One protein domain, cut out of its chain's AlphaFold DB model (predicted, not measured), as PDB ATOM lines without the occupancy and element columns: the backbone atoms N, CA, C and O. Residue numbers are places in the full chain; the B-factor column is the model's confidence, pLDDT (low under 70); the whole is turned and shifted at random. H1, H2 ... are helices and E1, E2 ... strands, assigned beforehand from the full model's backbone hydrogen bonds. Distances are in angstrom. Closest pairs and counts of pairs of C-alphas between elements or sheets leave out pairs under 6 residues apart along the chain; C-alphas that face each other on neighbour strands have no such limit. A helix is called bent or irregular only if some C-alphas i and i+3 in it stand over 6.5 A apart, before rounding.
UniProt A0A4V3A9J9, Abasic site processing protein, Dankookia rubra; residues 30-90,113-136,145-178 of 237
ATOM      1  N   LEU A  30     -86.419  72.757  28.263       87.75
ATOM      2  CA  LEU A  30     -86.484  72.065  26.978       87.75
ATOM      3  C   LEU A  30     -85.207  72.333  26.176       87.75
ATOM      4  O   LEU A  30     -84.635  73.419  26.216       87.75
ATOM      5  N   THR A  31     -84.722  71.320  25.472       88.69
ATOM      6  CA  THR A  31     -83.468  71.368  24.722       88.69
ATOM      7  C   THR A  31     -83.582  70.532  23.461       88.69
ATOM      8  O   THR A  31     -84.161  69.446  23.469       88.69
ATOM      9  N   LEU A  32     -82.986  71.040  22.386       91.88
ATOM     10  CA  LEU A  32     -82.860  70.318  21.133       91.88
ATOM     11  C   LEU A  32     -81.826  69.200  21.250       91.88
ATOM     12  O   LEU A  32     -80.698  69.411  21.706       91.88
ATOM     13  N   VAL A  33     -82.218  68.026  20.782       95.00
ATOM     14  CA  VAL A  33     -81.388  66.834  20.679       95.00
ATOM     15  C   VAL A  33     -81.503  66.250  19.277       95.00
ATOM     16  O   VAL A  33     -82.505  66.423  18.587       95.00
ATOM     17  N   VAL A  34     -80.475  65.524  18.863       95.81
ATOM     18  CA  VAL A  34     -80.456  64.742  17.632       95.81
ATOM     19  C   VAL A  34     -80.715  63.281  17.979       95.81
ATOM     20  O   VAL A  34     -80.031  62.696  18.825       95.81
ATOM     21  N   LEU A  35     -81.685  62.689  17.295       93.06
ATOM     22  CA  LEU A  35     -82.020  61.269  17.335       93.06
ATOM     23  C   LEU A  35     -81.744  60.627  15.978       93.06
ATOM     24  O   LEU A  35     -81.577  61.321  14.976       93.06
ATOM     25  N   ARG A  36     -81.749  59.295  15.935       89.75
ATOM     26  CA  ARG A  36     -81.871  58.535  14.690       89.75
ATOM     27  C   ARG A  36     -83.284  57.979  14.588       89.75
ATOM     28  O   ARG A  36     -83.741  57.312  15.513       89.75
ATOM     29  N   ASN A  37     -83.949  58.225  13.467       86.50
ATOM     30  CA  ASN A  37     -85.211  57.587  13.139       86.50
ATOM     31  C   ASN A  37     -84.960  56.073  12.958       86.50
ATOM     32  O   ASN A  37     -84.103  55.697  12.154       86.50
ATOM     33  N   PRO A  38     -85.637  55.190  13.713       81.69
ATOM     34  CA  PRO A  38     -85.412  53.751  13.615       81.69
ATOM     35  C   PRO A  38     -85.857  53.165  12.267       81.69
ATOM     36  O   PRO A  38     -85.233  52.212  11.808       81.69
ATOM     37  N   GLU A  39     -86.874  53.748  11.629       84.38
ATOM     38  CA  GLU A  39     -87.451  53.271  10.368       84.38
ATOM     39  C   GLU A  39     -86.620  53.711   9.163       84.38
ATOM     40  O   GLU A  39     -86.240  52.886   8.334       84.38
ATOM     41  N   THR A  40     -86.298  55.005   9.070       88.19
ATOM     42  CA  THR A  40     -85.585  55.556   7.901       88.19
ATOM     43  C   THR A  40     -84.069  55.552   8.073       88.19
ATOM     44  O   THR A  40     -83.318  55.547   7.104       88.19
ATOM     45  N   GLY A  41     -83.596  55.551   9.319       85.94
ATOM     46  CA  GLY A  41     -82.188  55.719   9.654       85.94
ATOM     47  C   GLY A  41     -81.673  57.155   9.588       85.94
ATOM     48  O   GLY A  41     -80.497  57.375   9.897       85.94
ATOM     49  N   ASP A  42     -82.530  58.118   9.251       89.75
ATOM     50  CA  ASP A  42     -82.170  59.531   9.196       89.75
ATOM     51  C   ASP A  42     -81.940  60.114  10.587       89.75
ATOM     52  O   ASP A  42     -82.454  59.627  11.594       89.75
ATOM     53  N   ARG A  43     -81.181  61.209  10.643       90.94
ATOM     54  CA  ARG A  43     -81.053  62.006  11.864       90.94
ATOM     55  C   ARG A  43     -82.172  63.030  11.923       90.94
ATOM     56  O   ARG A  43     -82.362  63.773  10.967       90.94
ATOM     57  N   VAL A  44     -82.856  63.094  13.057       91.81
ATOM     58  CA  VAL A  44     -83.967  64.023  13.290       91.81
ATOM     59  C   VAL A  44     -83.679  64.892  14.506       91.81
ATOM     60  O   VAL A  44     -83.043  64.439  15.461       91.81
ATOM     61  N   LEU A  45     -84.135  66.141  14.461       93.12
ATOM     62  CA  LEU A  45     -84.139  67.026  15.621       93.12
ATOM     63  C   LEU A  45     -85.412  66.785  16.427       93.12
ATOM     64  O   LEU A  45     -86.500  66.684  15.871       93.12
ATOM     65  N   ALA A  46     -85.261  66.699  17.741       91.00
ATOM     66  CA  ALA A  46     -86.358  66.591  18.685       91.00
ATOM     67  C   ALA A  46     -86.090  67.494  19.884       91.00
ATOM     68  O   ALA A  46     -84.947  67.859  20.157       91.00
ATOM     69  N   THR A  47     -87.140  67.812  20.627       91.94
ATOM     70  CA  THR A  47     -87.033  68.601  21.853       91.94
ATOM     71  C   THR A  47     -87.316  67.709  23.049       91.94
ATOM     72  O   THR A  47     -88.314  66.995  23.074       91.94
ATOM     73  N   MET A  48     -86.423  67.736  24.035       92.44
ATOM     74  CA  MET A  48     -86.524  66.942  25.261       92.44
ATOM     75  C   MET A  48     -86.228  67.799  26.483       92.44
ATOM     76  O   MET A  48     -85.485  68.780  26.397       92.44
ATOM     77  N   ARG A  49     -86.766  67.418  27.641       92.44
ATOM     78  CA  ARG A  49     -86.446  68.090  28.902       92.44
ATOM     79  C   ARG A  49     -85.114  67.596  29.460       92.44
ATOM     80  O   ARG A  49     -84.875  66.391  29.535       92.44
ATOM     81  N   TRP A  50     -84.247  68.514  29.881       92.81
ATOM     82  CA  TRP A  50     -82.976  68.146  30.500       92.81
ATOM     83  C   TRP A  50     -83.152  67.774  31.974       92.81
ATOM     84  O   TRP A  50     -83.345  68.638  32.830       92.81
ATOM     85  N   GLY A  51     -83.025  66.484  32.262       90.81
ATOM     86  CA  GLY A  51     -83.078  65.893  33.590       90.81
ATOM     87  C   GLY A  51     -83.955  64.655  33.591       90.81
ATOM     88  O   GLY A  51     -85.171  64.779  33.516       90.81
ATOM     89  N   LEU A  52     -83.356  63.468  33.692       86.44
ATOM     90  CA  LEU A  52     -84.130  62.241  33.872       86.44
ATOM     91  C   LEU A  52     -84.842  62.296  35.225       86.44
ATOM     92  O   LEU A  52     -84.233  62.698  36.220       86.44
ATOM     93  N   GLN A  53     -86.099  61.859  35.265       75.69
ATOM     94  CA  GLN A  53     -86.754  61.569  36.535       75.69
ATOM     95  C   GLN A  53     -85.902  60.540  37.286       75.69
ATOM     96  O   GLN A  53     -85.445  59.552  36.697       75.69
ATOM     97  N   GLY A  54     -85.605  60.826  38.553       64.31
ATOM     98  CA  GLY A  54     -84.848  59.895  39.371       64.31
ATOM     99  C   GLY A  54     -85.700  58.687  39.770       64.31
ATOM    100  O   GLY A  54     -86.862  58.560  39.394       64.31
ATOM    101  N   THR A  55     -85.088  57.734  40.469       58.22
ATOM    102  CA  THR A  55     -85.686  56.415  40.730       58.22
ATOM    103  C   THR A  55     -86.674  56.393  41.898       58.22
ATOM    104  O   THR A  55     -87.281  55.356  42.144       58.22
ATOM    105  N   GLU A  56     -86.806  57.503  42.623       55.62
ATOM    106  CA  GLU A  56     -87.692  57.671  43.780       55.62
ATOM    107  C   GLU A  56     -88.583  58.904  43.578       55.62
ATOM    108  O   GLU A  56     -88.117  59.889  42.994       55.62
ATOM    109  N   ASP A  57     -89.813  58.853  44.107       54.38
ATOM    110  CA  ASP A  57     -90.911  59.831  43.932       54.38
ATOM    111  C   ASP A  57     -90.581  61.286  44.341       54.38
ATOM    112  O   ASP A  57     -91.392  62.182  44.130       54.38
ATOM    113  N   ASP A  58     -89.385  61.553  44.878       51.88
ATOM    114  CA  ASP A  58     -88.938  62.898  45.273       51.88
ATOM    115  C   ASP A  58     -87.442  63.160  44.974       51.88
ATOM    116  O   ASP A  58     -86.773  64.023  45.555       51.88
ATOM    117  N   SER A  59     -86.857  62.373  44.067       64.94
ATOM    118  CA  SER A  59     -85.440  62.500  43.724       64.94
ATOM    119  C   SER A  59     -85.199  63.625  42.710       64.94
ATOM    120  O   SER A  59     -85.843  63.721  41.664       64.94
ATOM    121  N   LYS A  60     -84.225  64.497  43.016       78.38
ATOM    122  CA  LYS A  60     -83.777  65.571  42.114       78.38
ATOM    123  C   LYS A  60     -83.488  65.007  40.716       78.38
ATOM    124  O   LYS A  60     -82.873  63.941  40.627       78.38
ATOM    125  N   PRO A  61     -83.832  65.738  39.639       84.81
ATOM    126  CA  PRO A  61     -83.619  65.254  38.284       84.81
ATOM    127  C   PRO A  61     -82.147  64.911  38.049       84.81
ATOM    128  O   PRO A  61     -81.241  65.682  38.387       84.81
ATOM    129  N   VAL A  62     -81.904  63.756  37.435       88.62
ATOM    130  CA  VAL A  62     -80.563  63.301  37.072       88.62
ATOM    131  C   VAL A  62     -80.154  64.012  35.785       88.62
ATOM    132  O   VAL A  62     -80.594  63.665  34.693       88.62
ATOM    133  N   LEU A  63     -79.320  65.043  35.916       91.31
ATOM    134  CA  LEU A  63     -78.853  65.868  34.790       91.31
ATOM    135  C   LEU A  63     -77.654  65.258  34.059       91.31
ATOM    136  O   LEU A  63     -77.488  65.450  32.851       91.31
ATOM    137  N   TYR A  64     -76.815  64.552  34.818       92.94
ATOM    138  CA  TYR A  64     -75.557  63.980  34.369       92.94
ATOM    139  C   TYR A  64     -75.448  62.534  34.834       92.94
ATOM    140  O   TYR A  64     -75.684  62.234  36.004       92.94
ATOM    141  N   VAL A  65     -75.028  61.652  33.934       92.50
ATOM    142  CA  VAL A  65     -74.775  60.240  34.227       92.50
ATOM    143  C   VAL A  65     -73.298  59.945  34.014       92.50
ATOM    144  O   VAL A  65     -72.694  60.401  33.044       92.50
ATOM    145  N   ARG A  66     -72.680  59.207  34.937       93.56
ATOM    146  CA  ARG A  66     -71.263  58.839  34.848       93.56
ATOM    147  C   ARG A  66     -71.099  57.616  33.948       93.56
ATOM    148  O   ARG A  66     -71.738  56.597  34.186       93.56
ATOM    149  N   ALA A  67     -70.219  57.705  32.957       93.19
ATOM    150  CA  ALA A  67     -69.856  56.614  32.055       93.19
ATOM    151  C   ALA A  67     -69.434  55.336  32.799       93.19
ATOM    152  O   ALA A  67     -69.757  54.234  32.380       93.19
ATOM    153  N   GLU A  68     -68.769  55.465  33.943       90.38
ATOM    154  CA  GLU A  68     -68.287  54.337  34.742       90.38
ATOM    155  C   GLU A  68     -69.432  53.503  35.331       90.38
ATOM    156  O   GLU A  68     -69.283  52.303  35.548       90.38
ATOM    157  N   THR A  69     -70.584  54.129  35.582       86.88
ATOM    158  CA  THR A  69     -71.740  53.497  36.232       86.88
ATOM    159  C   THR A  69     -72.971  53.444  35.331       86.88
ATOM    160  O   THR A  69     -74.016  52.970  35.766       86.88
ATOM    161  N   ILE A  70     -72.885  53.885  34.073       86.00
ATOM    162  CA  ILE A  70     -74.048  54.003  33.176       86.00
ATOM    163  C   ILE A  70     -74.681  52.646  32.818       86.00
ATOM    164  O   ILE A  70     -75.859  52.583  32.487       86.00
ATOM    165  N   ALA A  71     -73.925  51.547  32.926       81.94
ATOM    166  CA  ALA A  71     -74.427  50.180  32.747       81.94
ATOM    167  C   ALA A  71     -74.740  49.464  34.073       81.94
ATOM    168  O   ALA A  71     -75.171  48.305  34.053       81.94
ATOM    169  N   SER A  72     -74.540  50.128  35.221       71.81
ATOM    170  CA  SER A  72     -75.011  49.603  36.507       71.81
ATOM    171  C   SER A  72     -76.547  49.520  36.490       71.81
ATOM    172  O   SER A  72     -77.213  50.211  35.723       71.81
ATOM    173  N   ARG A  73     -77.133  48.563  37.212       64.75
ATOM    174  CA  ARG A  73     -78.544  48.167  37.035       64.75
ATOM    175  C   ARG A  73     -79.519  49.311  37.374       64.75
ATOM    176  O   ARG A  73     -79.237  50.112  38.252       64.75
ATOM    177  N   GLY A  74     -80.685  49.333  36.721       75.88
ATOM    178  CA  GLY A  74     -81.789  50.260  37.014       75.88
ATOM    179  C   GLY A  74     -82.283  51.038  35.783       75.88
ATOM    180  O   GLY A  74     -81.922  50.683  34.658       75.88
ATOM    181  N   PRO A  75     -83.075  52.106  35.983       75.94
ATOM    182  CA  PRO A  75     -83.620  52.951  34.910       75.94
ATOM    183  C   PRO A  75     -82.556  53.570  33.993       75.94
ATOM    184  O   PRO A  75     -82.760  53.673  32.789       75.94
ATOM    185  N   ILE A  76     -81.366  53.876  34.523       81.31
ATOM    186  CA  ILE A  76     -80.242  54.418  33.738       81.31
ATOM    187  C   ILE A  76     -79.752  53.421  32.676       81.31
ATOM    188  O   ILE A  76     -79.464  53.810  31.544       81.31
ATOM    189  N   ARG A  77     -79.691  52.126  33.009       81.69
ATOM    190  CA  ARG A  77     -79.293  51.082  32.055       81.69
ATOM    191  C   ARG A  77     -80.301  50.945  30.918       81.69
ATOM    192  O   ARG A  77     -79.906  50.645  29.793       81.69
ATOM    193  N   GLU A  78     -81.582  51.144  31.209       81.88
ATOM    194  CA  GLU A  78     -82.627  51.123  30.187       81.88
ATOM    195  C   GLU A  78     -82.573  52.387  29.324       81.88
ATOM    196  O   GLU A  78     -82.560  52.292  28.097       81.88
ATOM    197  N   ALA A  79     -82.387  53.557  29.940       84.25
ATOM    198  CA  ALA A  79     -82.144  54.807  29.225       84.25
ATOM    199  C   ALA A  79     -80.906  54.720  28.312       84.25
ATOM    200  O   ALA A  79     -80.913  55.271  27.220       84.25
ATOM    201  N   LEU A  80     -79.864  53.957  28.662       87.12
ATOM    202  CA  LEU A  80     -78.706  53.730  27.782       87.12
ATOM    203  C   LEU A  80     -79.059  53.032  26.453       87.12
ATOM    204  O   LEU A  80     -78.315  53.147  25.472       87.12
ATOM    205  N   ARG A  81     -80.196  52.330  26.372       85.69
ATOM    206  CA  ARG A  81     -80.714  51.787  25.104       85.69
ATOM    207  C   ARG A  81     -81.314  52.858  24.201       85.69
ATOM    208  O   ARG A  81     -81.533  52.581  23.028       85.69
ATOM    209  N   ARG A  82     -81.552  54.056  24.731       89.88
ATOM    210  CA  ARG A  82     -82.149  55.217  24.077       89.88
ATOM    211  C   ARG A  82     -81.154  56.371  24.121       89.88
ATOM    212  O   ARG A  82     -81.022  57.094  25.102       89.88
ATOM    213  N   ARG A  83     -80.402  56.524  23.039       93.69
ATOM    214  CA  ARG A  83     -79.296  57.482  22.957       93.69
ATOM    215  C   ARG A  83     -79.662  58.644  22.055       93.69
ATOM    216  O   ARG A  83     -80.341  58.465  21.046       93.69
ATOM    217  N   CYS A  84     -79.201  59.826  22.425       95.81
ATOM    218  CA  CYS A  84     -79.319  61.041  21.635       95.81
ATOM    219  C   CYS A  84     -77.999  61.818  21.673       95.81
ATOM    220  O   CYS A  84     -77.099  61.525  22.468       95.81
ATOM    221  N   ILE A  85     -77.858  62.782  20.769       97.88
ATOM    222  CA  ILE A  85     -76.755  63.744  20.776       97.88
ATOM    223  C   ILE A  85     -77.320  65.107  21.143       97.88
ATOM    224  O   ILE A  85     -78.304  65.549  20.559       97.88
ATOM    225  N   VAL A  86     -76.681  65.793  22.080       97.38
ATOM    226  CA  VAL A  86     -76.983  67.179  22.427       97.38
ATOM    227  C   VAL A  86     -75.996  68.067  21.663       97.38
ATOM    228  O   VAL A  86     -74.825  68.119  22.052       97.38
ATOM    229  N   PRO A  87     -76.409  68.741  20.571       96.00
ATOM    230  CA  PRO A  87     -75.559  69.728  19.918       96.00
ATOM    231  C   PRO A  87     -75.393  70.941  20.840       96.00
ATOM    232  O   PRO A  87     -76.385  71.428  21.394       96.00
ATOM    233  N   MET A  88     -74.160  71.409  21.029       92.19
ATOM    234  CA  MET A  88     -73.847  72.619  21.800       92.19
ATOM    235  C   MET A  88     -72.587  73.302  21.266       92.19
ATOM    236  O   MET A  88     -71.657  72.626  20.843       92.19
ATOM    237  N   ASP A  89     -72.512  74.627  21.335       91.62
ATOM    238  CA  ASP A  89     -71.303  75.358  20.918       91.62
ATOM    239  C   ASP A  89     -70.209  75.309  21.997       91.62
ATOM    240  O   ASP A  89     -69.008  75.352  21.721       91.62
ATOM    241  N   SER A  90     -70.633  75.228  23.259       93.50
ATOM    242  CA  SER A  90     -69.760  75.205  24.427       93.50
ATOM    243  C   SER A  90     -70.507  74.749  25.678       93.50
ATOM    244  O   SER A  90     -71.735  74.654  25.689       93.50
ATOM    245  N   GLN A 113     -69.427  72.880  16.388       93.00
ATOM    246  CA  GLN A 113     -70.347  72.446  17.438       93.00
ATOM    247  C   GLN A 113     -69.898  71.117  18.053       93.00
ATOM    248  O   GLN A 113     -69.525  70.170  17.358       93.00
ATOM    249  N   MET A 114     -69.996  71.022  19.374       96.50
ATOM    250  CA  MET A 114     -69.832  69.779  20.112       96.50
ATOM    251  C   MET A 114     -71.054  68.881  19.922       96.50
ATOM    252  O   MET A 114     -72.195  69.302  20.111       96.50
ATOM    253  N   ALA A 115     -70.800  67.605  19.647       97.69
ATOM    254  CA  ALA A 115     -71.796  66.547  19.711       97.69
ATOM    255  C   ALA A 115     -71.668  65.817  21.053       97.69
ATOM    256  O   ALA A 115     -70.822  64.937  21.206       97.69
ATOM    257  N   VAL A 116     -72.480  66.188  22.043       98.44
ATOM    258  CA  VAL A 116     -72.390  65.598  23.387       98.44
ATOM    259  C   VAL A 116     -73.298  64.384  23.522       98.44
ATOM    260  O   VAL A 116     -74.481  64.436  23.193       98.44
ATOM    261  N   ALA A 117     -72.742  63.284  24.021       97.75
ATOM    262  CA  ALA A 117     -73.474  62.051  24.258       97.75
ATOM    263  C   ALA A 117     -74.511  62.229  25.378       97.75
ATOM    264  O   ALA A 117     -74.190  62.695  26.474       97.75
ATOM    265  N   ALA A 118     -75.743  61.804  25.121       96.81
ATOM    266  CA  ALA A 118     -76.818  61.790  26.100       96.81
ATOM    267  C   ALA A 118     -77.671  60.524  25.979       96.81
ATOM    268  O   ALA A 118     -77.723  59.868  24.934       96.81
ATOM    269  N   ILE A 119     -78.333  60.184  27.077       94.12
ATOM    270  CA  ILE A 119     -79.313  59.100  27.157       94.12
ATOM    271  C   ILE A 119     -80.668  59.682  27.525       94.12
ATOM    272  O   ILE A 119     -80.725  60.726  28.176       94.12
ATOM    273  N   TRP A 120     -81.749  59.021  27.130       92.81
ATOM    274  CA  TRP A 120     -83.088  59.549  27.354       92.81
ATOM    275  C   TRP A 120     -84.110  58.466  27.693       92.81
ATOM    276  O   TRP A 120     -83.919  57.286  27.410       92.81
ATOM    277  N   GLN A 121     -85.209  58.874  28.313       89.62
ATOM    278  CA  GLN A 121     -86.356  58.022  28.604       89.62
ATOM    279  C   GLN A 121     -87.648  58.810  28.390       89.62
ATOM    280  O   GLN A 121     -87.646  60.037  28.464       89.62
ATOM    281  N   ASP A 122     -88.738  58.104  28.119       87.69
ATOM    282  CA  ASP A 122     -90.072  58.702  28.134       87.69
ATOM    283  C   ASP A 122     -90.686  58.444  29.509       87.69
ATOM    284  O   ASP A 122     -90.690  57.297  29.959       87.69
ATOM    285  N   THR A 123     -91.127  59.497  30.194       74.25
ATOM    286  CA  THR A 123     -91.616  59.421  31.577       74.25
ATOM    287  C   THR A 123     -93.134  59.547  31.691       74.25
ATOM    288  O   THR A 123     -93.645  59.822  32.772       74.25
ATOM    289  N   GLY A 124     -93.884  59.402  30.593       78.00
ATOM    290  CA  GLY A 124     -95.336  59.644  30.571       78.00
ATOM    291  C   GLY A 124     -95.699  61.135  30.600       78.00
ATOM    292  O   GLY A 124     -96.666  61.546  29.970       78.00
ATOM    293  N   GLU A 125     -94.861  61.962  31.226       79.38
ATOM    294  CA  GLU A 125     -94.840  63.428  31.103       79.38
ATOM    295  C   GLU A 125     -94.074  63.911  29.854       79.38
ATOM    296  O   GLU A 125     -93.976  65.112  29.597       79.38
ATOM    297  N   GLY A 126     -93.504  62.978  29.084       85.94
ATOM    298  CA  GLY A 126     -92.750  63.227  27.860       85.94
ATOM    299  C   GLY A 126     -91.267  62.840  27.945       85.94
ATOM    300  O   GLY A 126     -90.798  62.283  28.946       85.94
ATOM    301  N   PRO A 127     -90.490  63.125  26.883       91.44
ATOM    302  CA  PRO A 127     -89.109  62.681  26.782       91.44
ATOM    303  C   PRO A 127     -88.157  63.551  27.614       91.44
ATOM    304  O   PRO A 127     -88.069  64.773  27.452       91.44
ATOM    305  N   HIS A 128     -87.383  62.884  28.465       92.62
ATOM    306  CA  HIS A 128     -86.376  63.474  29.338       92.62
ATOM    307  C   HIS A 128     -85.000  62.888  29.027       92.62
ATOM    308  O   HIS A 128     -84.892  61.694  28.750       92.62
ATOM    309  N   PHE A 129     -83.939  63.691  29.108       94.31
ATOM    310  CA  PHE A 129     -82.569  63.236  28.846       94.31
ATOM    311  C   PHE A 129     -81.576  63.625  29.944       94.31
ATOM    312  O   PHE A 129     -81.786  64.584  30.683       94.31
ATOM    313  N   ALA A 130     -80.454  62.909  30.005       94.00
ATOM    314  CA  ALA A 130     -79.282  63.259  30.801       94.00
ATOM    315  C   ALA A 130     -78.012  63.205  29.949       94.00
ATOM    316  O   ALA A 130     -77.852  62.327  29.099       94.00
ATOM    317  N   ILE A 131     -77.083  64.124  30.216       96.88
ATOM    318  CA  ILE A 131     -75.772  64.155  29.564       96.88
ATOM    319  C   ILE A 131     -74.878  63.068  30.160       96.88
ATOM    320  O   ILE A 131     -74.794  62.912  31.379       96.88
ATOM    321  N   VAL A 132     -74.157  62.343  29.310       96.62
ATOM    322  CA  VAL A 132     -73.143  61.391  29.763       96.62
ATOM    323  C   VAL A 132     -71.831  62.126  30.020       96.62
ATOM    324  O   VAL A 132     -71.345  62.897  29.194       96.62
ATOM    325  N   THR A 133     -71.242  61.873  31.182       97.25
ATOM    326  CA  THR A 133     -69.957  62.429  31.609       97.25
ATOM    327  C   THR A 133     -68.934  61.322  31.782       97.25
ATOM    328  O   THR A 133     -69.277  60.209  32.175       97.25
ATOM    329  N   CYS A 134     -67.665  61.639  31.572       97.12
ATOM    330  CA  CYS A 134     -66.526  60.756  31.804       97.12
ATOM    331  C   CYS A 134     -65.467  61.484  32.644       97.12
ATOM    332  O   CYS A 134     -65.637  62.659  32.996       97.12
ATOM    333  N   ARG A 135     -64.390  60.784  33.011       97.19
ATOM    334  CA  ARG A 135     -63.210  61.418  33.610       97.19
ATOM    335  C   ARG A 135     -62.667  62.502  32.672       97.19
ATOM    336  O   ARG A 135     -62.579  62.275  31.470       97.19
ATOM    337  N   ALA A 136     -62.303  63.652  33.230       97.62
ATOM    338  CA  ALA A 136     -61.691  64.741  32.477       97.62
ATOM    339  C   ALA A 136     -60.353  64.327  31.835       97.62
ATOM    340  O   ALA A 136     -59.569  63.590  32.440       97.62
ATOM    341  N   ASP A 145     -62.741  67.257  37.790       96.50
ATOM    342  CA  ASP A 145     -62.482  65.822  37.580       96.50
ATOM    343  C   ASP A 145     -63.308  65.178  36.443       96.50
ATOM    344  O   ASP A 145     -63.062  64.025  36.066       96.50
ATOM    345  N   ARG A 146     -64.290  65.897  35.882       96.25
ATOM    346  CA  ARG A 146     -65.266  65.389  34.909       96.25
ATOM    347  C   ARG A 146     -65.397  66.299  33.705       96.25
ATOM    348  O   ARG A 146     -65.224  67.510  33.795       96.25
ATOM    349  N   MET A 147     -65.797  65.694  32.594       97.62
ATOM    350  CA  MET A 147     -66.225  66.403  31.395       97.62
ATOM    351  C   MET A 147     -67.365  65.654  30.692       97.62
ATOM    352  O   MET A 147     -67.510  64.441  30.893       97.62
ATOM    353  N   PRO A 148     -68.176  66.335  29.865       98.19
ATOM    354  CA  PRO A 148     -69.110  65.664  28.969       98.19
ATOM    355  C   PRO A 148     -68.376  64.728  28.004       98.19
ATOM    356  O   PRO A 148     -67.255  65.008  27.577       98.19
ATOM    357  N   VAL A 149     -69.018  63.627  27.625       98.44
ATOM    358  CA  VAL A 149     -68.534  62.780  26.530       98.44
ATOM    359  C   VAL A 149     -68.831  63.489  25.208       98.44
ATOM    360  O   VAL A 149     -69.986  63.591  24.797       98.44
ATOM    361  N   ILE A 150     -67.786  63.997  24.553       98.31
ATOM    362  CA  ILE A 150     -67.870  64.670  23.250       98.31
ATOM    363  C   ILE A 150     -67.535  63.651  22.159       98.31
ATOM    364  O   ILE A 150     -66.420  63.129  22.102       98.31
ATOM    365  N   LEU A 151     -68.506  63.361  21.297       97.81
ATOM    366  CA  LEU A 151     -68.411  62.346  20.258       97.81
ATOM    367  C   LEU A 151     -67.808  62.931  18.975       97.81
ATOM    368  O   LEU A 151     -68.346  63.907  18.441       97.81
ATOM    369  N   PRO A 152     -66.757  62.317  18.407       95.69
ATOM    370  CA  PRO A 152     -66.258  62.732  17.106       95.69
ATOM    371  C   PRO A 152     -67.241  62.312  15.988       95.69
ATOM    372  O   PRO A 152     -67.985  61.343  16.176       95.69
ATOM    373  N   PRO A 153     -67.244  62.977  14.815       94.50
ATOM    374  CA  PRO A 153     -68.218  62.730  13.743       94.50
ATOM    375  C   PRO A 153     -68.389  61.265  13.332       94.50
ATOM    376  O   PRO A 153     -69.506  60.789  13.125       94.50
ATOM    377  N   GLN A 154     -67.287  60.518  13.282       94.69
ATOM    378  CA  GLN A 154     -67.271  59.096  12.943       94.69
ATOM    379  C   GLN A 154     -67.980  58.199  13.971       94.69
ATOM    380  O   GLN A 154     -68.379  57.090  13.632       94.69
ATOM    381  N   ALA A 155     -68.155  58.658  15.214       94.62
ATOM    382  CA  ALA A 155     -68.820  57.901  16.275       94.62
ATOM    383  C   ALA A 155     -70.340  58.116  16.309       94.62
ATOM    384  O   ALA A 155     -71.052  57.342  16.951       94.62
ATOM    385  N   TRP A 156     -70.858  59.152  15.637       94.19
ATOM    386  CA  TRP A 156     -72.284  59.492  15.697       94.19
ATOM    387  C   TRP A 156     -73.201  58.362  15.212       94.19
ATOM    388  O   TRP A 156     -74.188  58.106  15.901       94.19
ATOM    389  N   PRO A 157     -72.915  57.657  14.094       91.50
ATOM    390  CA  PRO A 157     -73.771  56.563  13.642       91.50
ATOM    391  C   PRO A 157     -73.864  55.440  14.677       91.50
ATOM    392  O   PRO A 157     -74.966  55.026  15.030       91.50
ATOM    393  N   THR A 158     -72.730  54.999  15.227       91.81
ATOM    394  CA  THR A 158     -72.679  53.960  16.267       91.81
ATOM    395  C   THR A 158     -73.423  54.390  17.528       91.81
ATOM    396  O   THR A 158     -74.224  53.629  18.071       91.81
ATOM    397  N   TRP A 159     -73.217  55.632  17.976       94.19
ATOM    398  CA  TRP A 159     -73.894  56.163  19.155       94.19
ATOM    399  C   TRP A 159     -75.413  56.232  18.971       94.19
ATOM    400  O   TRP A 159     -76.158  55.751  19.822       94.19
ATOM    401  N   LEU A 160     -75.886  56.782  17.851       92.00
ATOM    402  CA  LEU A 160     -77.314  56.984  17.595       92.00
ATOM    403  C   LEU A 160     -78.063  55.703  17.199       92.00
ATOM    404  O   LEU A 160     -79.292  55.691  17.201       92.00
ATOM    405  N   THR A 161     -77.357  54.615  16.886       86.00
ATOM    406  CA  THR A 161     -77.952  53.309  16.558       86.00
ATOM    407  C   THR A 161     -78.349  52.573  17.849       86.00
ATOM    408  O   THR A 161     -77.827  51.520  18.214       86.00
ATOM    409  N   ALA A 162     -79.237  53.212  18.613       68.56
ATOM    410  CA  ALA A 162     -79.735  52.766  19.908       68.56
ATOM    411  C   ALA A 162     -80.713  51.581  19.751       68.56
ATOM    412  O   ALA A 162     -81.441  51.506  18.767       68.56
ATOM    413  N   GLY A 163     -80.678  50.603  20.664       64.06
ATOM    414  CA  GLY A 163     -81.475  49.365  20.583       64.06
ATOM    415  C   GLY A 163     -80.917  48.258  19.670       64.06
ATOM    416  O   GLY A 163     -81.161  47.088  19.948       64.06
ATOM    417  N   LEU A 164     -80.117  48.601  18.654       59.94
ATOM    418  CA  LEU A 164     -79.448  47.638  17.756       59.94
ATOM    419  C   LEU A 164     -78.019  47.282  18.194       59.94
ATOM    420  O   LEU A 164     -77.502  46.235  17.825       59.94
ATOM    421  N   VAL A 165     -77.397  48.158  18.983       61.06
ATOM    422  CA  VAL A 165     -76.021  48.034  19.480       61.06
ATOM    423  C   VAL A 165     -76.069  47.765  20.984       61.06
ATOM    424  O   VAL A 165     -76.747  48.492  21.729       61.06
ATOM    425  N   SER A 166     -75.365  46.726  21.431       67.81
ATOM    426  CA  SER A 166     -75.259  46.361  22.846       67.81
ATOM    427  C   SER A 166     -74.675  47.530  23.647       67.81
ATOM    428  O   SER A 166     -73.742  48.182  23.181       67.81
ATOM    429  N   PRO A 167     -75.145  47.800  24.881       66.94
ATOM    430  CA  PRO A 167     -74.501  48.759  25.781       66.94
ATOM    431  C   PRO A 167     -72.978  48.591  25.909       66.94
ATOM    432  O   PRO A 167     -72.278  49.574  26.120       66.94
ATOM    433  N   LEU A 168     -72.470  47.365  25.747       70.50
ATOM    434  CA  LEU A 168     -71.037  47.060  25.780       70.50
ATOM    435  C   LEU A 168     -70.276  47.585  24.552       70.50
ATOM    436  O   LEU A 168     -69.101  47.904  24.660       70.50
ATOM    437  N   GLU A 169     -70.921  47.707  23.394       73.69
ATOM    438  CA  GLU A 169     -70.265  48.118  22.142       73.69
ATOM    439  C   GLU A 169     -70.027  49.631  22.071       73.69
ATOM    440  O   GLU A 169     -69.171  50.096  21.324       73.69
ATOM    441  N   VAL A 170     -70.752  50.423  22.868       85.00
ATOM    442  CA  VAL A 170     -70.547  51.878  22.943       85.00
ATOM    443  C   VAL A 170     -69.543  52.287  24.020       85.00
ATOM    444  O   VAL A 170     -69.254  53.474  24.143       85.00
ATOM    445  N   TRP A 171     -68.988  51.342  24.787       86.69
ATOM    446  CA  TRP A 171     -68.080  51.637  25.905       86.69
ATOM    447  C   TRP A 171     -66.835  52.408  25.466       86.69
ATOM    448  O   TRP A 171     -66.437  53.371  26.117       86.69
ATOM    449  N   ASP A 172     -66.294  52.064  24.296       89.94
ATOM    450  CA  ASP A 172     -65.133  52.739  23.713       89.94
ATOM    451  C   ASP A 172     -65.404  54.191  23.305       89.94
ATOM    452  O   ASP A 172     -64.454  54.943  23.061       89.94
ATOM    453  N   LEU A 173     -66.677  54.591  23.232       93.81
ATOM    454  CA  LEU A 173     -67.101  55.966  22.971       93.81
ATOM    455  C   LEU A 173     -67.227  56.785  24.262       93.81
ATOM    456  O   LEU A 173     -67.184  58.009  24.207       93.81
ATOM    457  N   LEU A 174     -67.365  56.138  25.424       94.38
ATOM    458  CA  LEU A 174     -67.638  56.778  26.714       94.38
ATOM    459  C   LEU A 174     -66.366  57.244  27.437       94.38
ATOM    460  O   LEU A 174     -66.172  57.010  28.631       94.38
ATOM    461  N   LYS A 175     -65.489  57.919  26.700       95.94
ATOM    462  CA  LYS A 175     -64.170  58.363  27.159       95.94
ATOM    463  C   LYS A 175     -63.951  59.842  26.839       95.94
ATOM    464  O   LYS A 175     -64.654  60.379  25.978       95.94
ATOM    465  N   PRO A 176     -63.004  60.517  27.511       97.94
ATOM    466  CA  PRO A 176     -62.716  61.909  27.206       97.94
ATOM    467  C   PRO A 176     -62.262  62.080  25.755       97.94
ATOM    468  O   PRO A 176     -61.559  61.231  25.201       97.94
ATOM    469  N   CYS A 177     -62.627  63.211  25.153       97.56
ATOM    470  CA  CYS A 177     -62.017  63.621  23.896       97.56
ATOM    471  C   CYS A 177     -60.556  64.060  24.131       97.56
ATOM    472  O   CYS A 177     -60.204  64.429  25.260       97.56
ATOM    473  N   PRO A 178     -59.703  64.075  23.089       97.94
ATOM    474  CA  PRO A 178     -58.352  64.621  23.202       97.94
ATOM    475  C   PRO A 178     -58.363  66.051  23.755       97.94
ATOM    476  O   PRO A 178     -59.240  66.846  23.418       97.94
TER     477      PRO A 178
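What this domain is: This is residues 30 to 90, 113 to 136 and 145 to 178 of the 237 residues of the protein "Abasic site processing protein" of Dankookia rubra (UniProt A0A4V3A9J9). A strongly twisted sheet rolls into a small, nearly closed barrel of E1, E2, E4, E5 and E6, with E1 coming beside E4; short E3 and E7 sit beside the later part of E6, and H1 and H2 pack on the outside. The 119 printed residues include, in chain order, E1 E2 E3 H1 E4 E5 E6 E7 H2, in a branched, mixed sheet. The class is mixed, helices and strands, with under half of the residues in named elements. The whole is compact, with a radius of gyration of the C-alphas of 13.3 A and spans of 39 by 36 by 29 A.

How they stand to each other: Start at E6, residues 127 to 135. On one side are parallel E2, residues 43 to 50 (N 49 to O 127, 3.0 A), and E3, residues 64 to 66 (N 65 to O 131, 2.9 A). On the other side are antiparallel E5, residues 114 to 122 (N 121 to O 128, 2.9 A), and E7, residues 146 to 148 (N 134 to O 147, 2.9 A). E1, residues 30 to 36, forms a hairpin with E2 (N 33 to O 46, 2.8 A). E4, residues 83 to 88, is antiparallel to E5 (N 86 to O 116, 2.8 A); its closest C-alphas to E1, Val 86 and Val 33, are 4.8 A apart. H1, residues 75 to 79, and H2, residues 153 to 160, are on the same face, at heights over the sheet of 8.5 A and 8.3 A. The closest C-alphas of H1 and E5, Ala 79 and Trp 120, are 5.2 A apart; those of H2 and E4, Leu 160 and Arg 83, 5.7 A. H2 is irregular, C-alphas 154 and 157 being 7.0 A apart. Each O i to N i+4 pair is within hydrogen-bond range in H1, and 2 of 4 in H2.

Where its parts are: Find C-alpha 30 at (-86.484, 72.065, 26.978); E1 runs 18.9 A from there. E2 spans 19.7 A and bends by 57 degrees at residue 47. E5 spans 24.4 A and E6 26.8 A. H2 ends at C-alpha 160, (-77.314, 56.984, 17.595).

The domain as a whole: The farthest C-alphas, of Asp 58 and Gln 154, are 39.1 A apart. Residues 91 to 112 and 137 to 144 are cut out, with C-alpha gaps of 7.5 A and 5.3 A. The link from E2 to E3 is long. pLDDT is under 70 at residues 54 to 59, 73 and 162 to 167.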